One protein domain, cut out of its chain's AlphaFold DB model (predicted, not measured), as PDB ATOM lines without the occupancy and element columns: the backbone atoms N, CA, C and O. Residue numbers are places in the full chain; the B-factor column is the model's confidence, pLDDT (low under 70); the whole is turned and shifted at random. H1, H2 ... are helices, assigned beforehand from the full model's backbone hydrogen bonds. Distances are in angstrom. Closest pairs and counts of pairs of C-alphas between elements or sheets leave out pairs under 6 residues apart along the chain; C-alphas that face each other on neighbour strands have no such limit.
ATOM      1  N   LEU A 128     136.760  56.728  33.465       93.75
ATOM      2  CA  LEU A 128     137.877  57.334  32.756       93.75
ATOM      3  C   LEU A 128     138.811  56.216  32.309       93.75
ATOM      4  O   LEU A 128     139.225  55.386  33.121       93.75
ATOM      5  N   ASP A 129     139.130  56.185  31.022       93.56
ATOM      6  CA  ASP A 129     140.202  55.328  30.531       93.56
ATOM      7  C   ASP A 129     141.585  55.955  30.788       93.56
ATOM      8  O   ASP A 129     141.715  57.060  31.319       93.56
ATOM      9  N   GLU A 130     142.651  55.235  30.443       94.31
ATOM     10  CA  GLU A 130     144.023  55.707  30.654       94.31
ATOM     11  C   GLU A 130     144.314  57.024  29.911       94.31
ATOM     12  O   GLU A 130     145.005  57.893  30.443       94.31
ATOM     13  N   SER A 131     143.749  57.212  28.715       91.25
ATOM     14  CA  SER A 131     143.918  58.441  27.935       91.25
ATOM     15  C   SER A 131     143.217  59.616  28.615       91.25
ATOM     16  O   SER A 131     143.814  60.684  28.767       91.25
ATOM     17  N   ASP A 132     141.981  59.419  29.073       93.69
ATOM     18  CA  ASP A 132     141.222  60.420  29.822       93.69
ATOM     19  C   ASP A 132     141.962  60.844  31.099       93.69
ATOM     20  O   ASP A 132     142.071  62.038  31.393       93.69
ATOM     21  N   VAL A 133     142.529  59.886  31.840       94.81
ATOM     22  CA  VAL A 133     143.323  60.163  33.047       94.81
ATOM     23  C   VAL A 133     144.533  61.036  32.715       94.81
ATOM     24  O   VAL A 133     144.769  62.026  33.407       94.81
ATOM     25  N   GLN A 134     145.270  60.736  31.641       92.25
ATOM     26  CA  GLN A 134     146.441  61.524  31.235       92.25
ATOM     27  C   GLN A 134     146.067  62.946  30.786       92.25
ATOM     28  O   GLN A 134     146.747  63.915  31.144       92.25
ATOM     29  N   LEU A 135     144.974  63.099  30.032       90.81
ATOM     30  CA  LEU A 135     144.480  64.410  29.605       90.81
ATOM     31  C   LEU A 135     144.041  65.253  30.809       90.81
ATOM     32  O   LEU A 135     144.447  66.413  30.935       90.81
ATOM     33  N   LEU A 136     143.276  64.661  31.729       94.12
ATOM     34  CA  LEU A 136     142.809  65.343  32.931       94.12
ATOM     35  C   LEU A 136     143.970  65.703  33.868       94.12
ATOM     36  O   LEU A 136     144.030  66.828  34.368       94.12
ATOM     37  N   LEU A 137     144.931  64.792  34.049       93.81
ATOM     38  CA  LEU A 137     146.154  65.024  34.819       93.81
ATOM     39  C   LEU A 137     146.947  66.211  34.257       93.81
ATOM     40  O   LEU A 137     147.408  67.059  35.027       93.81
ATOM     41  N   ARG A 138     147.072  66.322  32.928       91.00
ATOM     42  CA  ARG A 138     147.766  67.438  32.266       91.00
ATOM     43  C   ARG A 138     147.093  68.780  32.554       91.00
ATOM     44  O   ARG A 138     147.782  69.734  32.920       91.00
ATOM     45  N   VAL A 139     145.767  68.854  32.418       92.44
ATOM     46  CA  VAL A 139     144.986  70.073  32.705       92.44
ATOM     47  C   VAL A 139     145.087  70.454  34.181       92.44
ATOM     48  O   VAL A 139     145.374  71.606  34.515       92.44
ATOM     49  N   TRP A 140     144.915  69.482  35.075       93.00
ATOM     50  CA  TRP A 140     144.979  69.707  36.515       93.00
ATOM     51  C   TRP A 140     146.370  70.174  36.976       93.00
ATOM     52  O   TRP A 140     146.470  71.142  37.743       93.00
ATOM     53  N   SER A 141     147.441  69.559  36.463       90.75
ATOM     54  CA  SER A 141     148.832  69.938  36.766       90.75
ATOM     55  C   SER A 141     149.150  71.355  36.286       90.75
ATOM     56  O   SER A 141     149.757  72.143  37.012       90.75
ATOM     57  N   ALA A 142     148.693  71.719  35.080       88.06
ATOM     58  CA  ALA A 142     148.877  73.062  34.537       88.06
ATOM     59  C   ALA A 142     148.207  74.133  35.412       88.06
ATOM     60  O   ALA A 142     148.791  75.187  35.652       88.06
ATOM     61  N   ARG A 143     147.007  73.852  35.931       87.12
ATOM     62  CA  ARG A 143     146.251  74.808  36.748       87.12
ATOM     63  C   ARG A 143     146.795  74.962  38.167       87.12
ATOM     64  O   ARG A 143     146.756  76.055  38.719       87.12
ATOM     65  N   THR A 144     147.236  73.873  38.788       88.38
ATOM     66  CA  THR A 144     147.702  73.899  40.185       88.38
ATOM     67  C   THR A 144     149.150  74.359  40.323       88.38
ATOM     68  O   THR A 144     149.592  74.627  41.435       88.38
ATOM     69  N   GLY A 145     149.904  74.433  39.219       86.56
ATOM     70  CA  GLY A 145     151.346  74.682  39.252       86.56
ATOM     71  C   GLY A 145     152.136  73.547  39.914       86.56
ATOM     72  O   GLY A 145     153.356  73.645  40.043       86.56
ATOM     73  N   ASN A 146     151.461  72.461  40.310       77.81
ATOM     74  CA  ASN A 146     152.071  71.310  40.947       77.81
ATOM     75  C   ASN A 146     152.718  70.450  39.862       77.81
ATOM     76  O   ASN A 146     152.079  69.620  39.223       77.81
ATOM     77  N   ARG A 147     154.008  70.703  39.626       66.50
ATOM     78  CA  ARG A 147     154.876  69.842  38.810       66.50
ATOM     79  C   ARG A 147     155.560  68.751  39.625       66.50
ATOM     80  O   ARG A 147     156.329  67.986  39.052       66.50
ATOM     81  N   GLU A 148     155.335  68.697  40.938       58.66
ATOM     82  CA  GLU A 148     155.871  67.602  41.737       58.66
ATOM     83  C   GLU A 148     155.280  66.298  41.209       58.66
ATOM     84  O   GLU A 148     154.064  66.120  41.183       58.66
ATOM     85  N   HIS A 149     156.181  65.461  40.695       55.78
ATOM     86  CA  HIS A 149     155.962  64.207  39.989       55.78
ATOM     87  C   HIS A 149     155.150  63.221  40.831       55.78
ATOM     88  O   HIS A 149     155.690  62.273  41.394       55.78
ATOM     89  N   LEU A 150     153.846  63.443  40.944       66.81
ATOM     90  CA  LEU A 150     152.953  62.407  41.409       66.81
ATOM     91  C   LEU A 150     152.921  61.374  40.284       66.81
ATOM     92  O   LEU A 150     152.452  61.657  39.181       66.81
ATOM     93  N   GLU A 151     153.481  60.199  40.557       87.94
ATOM     94  CA  GLU A 151     153.361  58.990  39.739       87.94
ATOM     95  C   GLU A 151     151.903  58.494  39.779       87.94
ATOM     96  O   GLU A 151     151.617  57.389  40.230       87.94
ATOM     97  N   ILE A 152     150.959  59.354  39.383       91.38
ATOM     98  CA  ILE A 152     149.534  59.043  39.305       91.38
ATOM     99  C   ILE A 152     149.348  58.191  38.064       91.38
ATOM    100  O   ILE A 152     149.441  58.690  36.941       91.38
ATOM    101  N   ASN A 153     149.086  56.909  38.282       90.62
ATOM    102  CA  ASN A 153     148.912  55.944  37.202       90.62
ATOM    103  C   ASN A 153     147.460  55.470  37.092       90.62
ATOM    104  O   ASN A 153     147.111  54.773  36.142       90.62
ATOM    105  N   THR A 154     146.606  55.834  38.050       95.00
ATOM    106  CA  THR A 154     145.208  55.399  38.093       95.00
ATOM    107  C   THR A 154     144.241  56.568  38.253       95.00
ATOM    108  O   THR A 154     144.571  57.617  38.811       95.00
ATOM    109  N   ALA A 155     143.008  56.378  37.779       94.94
ATOM    110  CA  ALA A 155     141.941  57.363  37.937       94.94
ATOM    111  C   ALA A 155     141.599  57.622  39.417       94.94
ATOM    112  O   ALA A 155     141.297  58.757  39.785       94.94
ATOM    113  N   ASP A 156     141.682  56.597  40.270       93.19
ATOM    114  CA  ASP A 156     141.401  56.716  41.706       93.19
ATOM    115  C   ASP A 156     142.442  57.597  42.415       93.19
ATOM    116  O   ASP A 156     142.075  58.524  43.140       93.19
ATOM    117  N   GLU A 157     143.735  57.379  42.141       94.12
ATOM    118  CA  GLU A 157     144.827  58.223  42.650       94.12
ATOM    119  C   GLU A 157     144.672  59.678  42.184       94.12
ATOM    120  O   GLU A 157     144.886  60.607  42.969       94.12
ATOM    121  N   LEU A 158     144.255  59.887  40.926       94.38
ATOM    122  CA  LEU A 158     143.996  61.219  40.383       94.38
ATOM    123  C   LEU A 158     142.866  61.915  41.145       94.38
ATOM    124  O   LEU A 158     143.042  63.042  41.611       94.38
ATOM    125  N   MET A 159     141.720  61.250  41.313       93.81
ATOM    126  CA  MET A 159     140.581  61.821  42.035       93.81
ATOM    127  C   MET A 159     140.941  62.131  43.489       93.81
ATOM    128  O   MET A 159     140.609  63.210  43.987       93.81
ATOM    129  N   GLU A 160     141.674  61.244  44.164       91.12
ATOM    130  CA  GLU A 160     142.139  61.470  45.532       91.12
ATOM    131  C   GLU A 160     143.080  62.685  45.622       91.12
ATOM    132  O   GLU A 160     142.924  63.532  46.508       91.12
ATOM    133  N   ALA A 161     144.020  62.830  44.683       92.12
ATOM    134  CA  ALA A 161     144.924  63.977  44.623       92.12
ATOM    135  C   ALA A 161     144.179  65.296  44.322       92.12
ATOM    136  O   ALA A 161     144.455  66.341  44.929       92.12
ATOM    137  N   MET A 162     143.178  65.259  43.439       92.25
ATOM    138  CA  MET A 162     142.319  66.407  43.137       92.25
ATOM    139  C   MET A 162     141.459  66.820  44.346       92.25
ATOM    140  O   MET A 162     141.270  68.015  44.587       92.25
ATOM    141  N   VAL A 163     140.986  65.869  45.157       88.50
ATOM    142  CA  VAL A 163     140.303  66.167  46.428       88.50
ATOM    143  C   VAL A 163     141.279  66.762  47.448       88.50
ATOM    144  O   VAL A 163     140.998  67.818  48.016       88.50
ATOM    145  N   LYS A 164     142.457  66.150  47.643       89.44
ATOM    146  CA  LYS A 164     143.480  66.621  48.601       89.44
ATOM    147  C   LYS A 164     143.990  68.029  48.293       89.44
ATOM    148  O   LYS A 164     144.220  68.808  49.211       89.44
ATOM    149  N   SER A 165     144.130  68.370  47.012       88.62
ATOM    150  CA  SER A 165     144.536  69.714  46.572       88.62
ATOM    151  C   SER A 165     143.429  70.772  46.689       88.62
ATOM    152  O   SER A 165     143.674  71.944  46.410       88.62
ATOM    153  N   GLY A 166     142.197  70.392  47.059       85.12
ATOM    154  CA  GLY A 166     141.043  71.300  47.083       85.12
ATOM    155  C   GLY A 166     140.557  71.722  45.690       85.12
ATOM    156  O   GLY A 166     139.737  72.639  45.555       85.12
ATOM    157  N   CYS A 167     141.054  71.062  44.639       83.75
ATOM    158  CA  CYS A 167     140.523  71.181  43.286       83.75
ATOM    159  C   CYS A 167     139.069  70.702  43.248       83.75
ATOM    160  O   CYS A 167     138.224  71.352  42.642       83.75
ATOM    161  N   ILE A 168     138.768  69.612  43.946       83.75
ATOM    162  CA  ILE A 168     137.415  69.096  44.111       83.75
ATOM    163  C   ILE A 168     136.979  69.381  45.552       83.75
ATOM    164  O   ILE A 168     137.468  68.757  46.492       83.75
ATOM    165  N   ALA A 169     136.073  70.343  45.744       76.38
ATOM    166  CA  ALA A 169     135.492  70.589  47.061       76.38
ATOM    167  C   ALA A 169     134.458  69.496  47.388       76.38
ATOM    168  O   ALA A 169     133.743  69.035  46.498       76.38
ATOM    169  N   LYS A 170     134.362  69.076  48.660       70.62
ATOM    170  CA  LYS A 170     133.442  68.007  49.096       70.62
ATOM    171  C   LYS A 170     132.003  68.375  48.701       70.62
ATOM    172  O   LYS A 170     131.408  69.275  49.287       70.62
ATOM    173  N   GLY A 171     131.449  67.676  47.709       66.44
ATOM    174  CA  GLY A 171     130.090  67.902  47.212       66.44
ATOM    175  C   GLY A 171     129.931  68.920  46.075       66.44
ATOM    176  O   GLY A 171     128.784  69.219  45.751       66.44
ATOM    177  N   ASP A 172     131.016  69.426  45.477       78.75
ATOM    178  CA  ASP A 172     130.976  70.286  44.283       78.75
ATOM    179  C   ASP A 172     131.892  69.736  43.179       78.75
ATOM    180  O   ASP A 172     133.119  69.720  43.302       78.75
ATOM    181  N   LEU A 173     131.276  69.295  42.078       86.31
ATOM    182  CA  LEU A 173     131.968  68.782  40.894       86.31
ATOM    183  C   LEU A 173     132.253  69.867  39.848       86.31
ATOM    184  O   LEU A 173     132.883  69.571  38.841       86.31
ATOM    185  N   GLY A 174     131.837  71.121  40.053       85.31
ATOM    186  CA  GLY A 174     131.916  72.157  39.017       85.31
ATOM    187  C   GLY A 174     133.342  72.497  38.571       85.31
ATOM    188  O   GLY A 174     133.558  72.894  37.428       85.31
ATOM    189  N   LYS A 175     134.339  72.333  39.447       88.00
ATOM    190  CA  LYS A 175     135.755  72.463  39.060       88.00
ATOM    191  C   LYS A 175     136.252  71.252  38.264       88.00
ATOM    192  O   LYS A 175     136.966  71.455  37.288       88.00
ATOM    193  N   LEU A 176     135.846  70.038  38.646       91.38
ATOM    194  CA  LEU A 176     136.169  68.810  37.913       91.38
ATOM    195  C   LEU A 176     135.557  68.834  36.508       91.38
ATOM    196  O   LEU A 176     136.242  68.530  35.542       91.38
ATOM    197  N   GLU A 177     134.300  69.259  36.390       91.06
ATOM    198  CA  GLU A 177     133.606  69.440  35.112       91.06
ATOM    199  C   GLU A 177     134.389  70.361  34.171       91.06
ATOM    200  O   GLU A 177     134.653  69.995  33.028       91.06
ATOM    201  N   LYS A 178     134.830  71.526  34.661       88.25
ATOM    202  CA  LYS A 178     135.639  72.468  33.872       88.25
ATOM    203  C   LYS A 178     136.970  71.867  33.427       88.25
ATOM    204  O   LYS A 178     137.372  72.093  32.290       88.25
ATOM    205  N   ASP A 179     137.635  71.110  34.299       90.75
ATOM    206  CA  ASP A 179     138.903  70.459  33.959       90.75
ATOM    207  C   ASP A 179     138.702  69.356  32.917       90.75
ATOM    208  O   ASP A 179     139.490  69.245  31.983       90.75
ATOM    209  N   MET A 180     137.618  68.587  33.027       91.62
ATOM    210  CA  MET A 180     137.260  67.566  32.046       91.62
ATOM    211  C   MET A 180     136.922  68.189  30.690       91.62
ATOM    212  O   MET A 180     137.450  67.741  29.679       91.62
ATOM    213  N   ILE A 181     136.154  69.282  30.659       82.06
ATOM    214  CA  ILE A 181     135.867  70.022  29.420       82.06
ATOM    215  C   ILE A 181     137.159  70.557  28.789       82.06
ATOM    216  O   ILE A 181     137.377  70.376  27.593       82.06
ATOM    217  N   ALA A 182     138.041  71.169  29.584       81.00
ATOM    218  CA  ALA A 182     139.332  71.660  29.102       81.00
ATOM    219  C   ALA A 182     140.252  70.528  28.606       81.00
ATOM    220  O   ALA A 182     141.073  70.749  27.720       81.00
ATOM    221  N   ALA A 183     140.091  69.317  29.142       85.56
ATOM    222  CA  ALA A 183     140.783  68.112  28.699       85.56
ATOM    223  C   ALA A 183     140.153  67.473  27.443       85.56
ATOM    224  O   ALA A 183     140.686  66.490  26.938       85.56
ATOM    225  N   GLY A 184     139.032  68.002  26.933       80.62
ATOM    226  CA  GLY A 184     138.274  67.400  25.830       80.62
ATOM    227  C   GLY A 184     137.443  66.176  26.241       80.62
ATOM    228  O   GLY A 184     136.939  65.455  25.382       80.62
ATOM    229  N   ILE A 185     137.277  65.945  27.544       86.69
ATOM    230  CA  ILE A 185     136.530  64.824  28.110       86.69
ATOM    231  C   ILE A 185     135.079  65.257  28.328       86.69
ATOM    232  O   ILE A 185     134.784  66.249  28.999       86.69
ATOM    233  N   SER A 186     134.138  64.480  27.791       84.50
ATOM    234  CA  SER A 186     132.706  64.745  27.961       84.50
ATOM    235  C   SER A 186     132.259  64.423  29.391       84.50
ATOM    236  O   SER A 186     131.854  63.294  29.687       84.50
ATOM    237  N   PHE A 187     132.284  65.424  30.279       85.88
ATOM    238  CA  PHE A 187     131.772  65.303  31.649       85.88
ATOM    239  C   PHE A 187     130.364  64.680  31.708       85.88
ATOM    240  O   PHE A 187     130.196  63.704  32.441       85.88
ATOM    241  N   PRO A 188     129.379  65.109  30.889       79.25
ATOM    242  CA  PRO A 188     128.046  64.503  30.871       79.25
ATOM    243  C   PRO A 188     128.037  63.006  30.547       79.25
ATOM    244  O   PRO A 188     127.259  62.249  31.129       79.25
ATOM    245  N   THR A 189     128.913  62.565  29.636       80.56
ATOM    246  CA  THR A 189     129.071  61.141  29.307       80.56
ATOM    247  C   THR A 189     129.597  60.379  30.520       80.56
ATOM    248  O   THR A 189     129.054  59.333  30.875       80.56
ATOM    249  N   VAL A 190     130.603  60.933  31.201       85.44
ATOM    250  CA  VAL A 190     131.238  60.295  32.359       85.44
ATOM    251  C   VAL A 190     130.309  60.252  33.569       85.44
ATOM    252  O   VAL A 190     130.278  59.236  34.255       85.44
ATOM    253  N   VAL A 191     129.480  61.268  33.820       84.06
ATOM    254  CA  VAL A 191     128.541  61.252  34.963       84.06
ATOM    255  C   VAL A 191     127.192  60.596  34.666       84.06
ATOM    256  O   VAL A 191     126.304  60.539  35.519       84.06
ATOM    257  N   GLN A 192     127.010  60.064  33.458       79.31
ATOM    258  CA  GLN A 192     125.724  59.560  32.994       79.31
ATOM    259  C   GLN A 192     125.152  58.442  33.882       79.31
ATOM    260  O   GLN A 192     125.737  57.369  34.015       79.31
TER     261      GLN A 192
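AT A GLANCE: This is residues 128 to 192 of the 405 residues of the protein "Death domain-containing protein" of Branchiostoma floridae (UniProt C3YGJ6). Two helices, H1 and H2, lie side by side and run the same way, and a third, H3, packs steeply across part of H1. The link from H1 to H2 folds back in a wide loop at one end of the longest axis, and the short H4 lies beyond H3 at the other end. The printed part has 65 residues with four named helices, H1 to H4 in order along the chain, and no named strand; the class is all helix. It is compact, with a radius of gyration of the C-alphas of 10.9 A and spans of 32 by 25 by 19 A.

IN THESE COORDINATES: H1, residues 130 to 144, begins with C-alpha 130 at (144.023, 55.707, 30.654) and is 20.9 A long from first to last C-alpha. H2, residues 155 to 164, is 14.2 A long. H3, residues 174 to 182, is 12.4 A long. H4, residues 187 to 190, is 5.1 A long and ends with C-alpha 190 at (131.238, 60.295, 32.359).

HOW THE PARTS SIT: H1 and H2 touch, at a shallow tilt of 18 degrees; their closest C-alphas, those of Val 133 and Ala 155, are 5.8 A apart. H1 touches H3 with residues 136 to 140 alone, and the closest C-alphas, of Leu 136 and Met 180, are 6.0 A apart. These two run opposite ways at a steep tilt of 67 degrees, only just short of about perpendicular. H3 and H4 only just touch, only at the corner by their link, with 3 pairs of C-alphas within 8 A; the closest, of Glu 177 and Phe 187, are 5.7 A apart. H2 and H3 are only just apart, at 8.4 A, and H4 is apart from H1 and H2. In H1, H2 and H3 every O i to N i+4 pair is within hydrogen-bond range; H4 is too short for such a pair, and its one O i to N i+3 pair is within range.

THE WHOLE: The two C-alphas farthest apart, of Glu 148 and Gln 192, are 32.4 A apart. The printed part has no cut. The link from H3 to H4 is tight, and those from H1 to H2 and from H2 to H3 are short. The mean pLDDT of the printed part is 86.2, with residues 147 to 150 and residue 171 under 70.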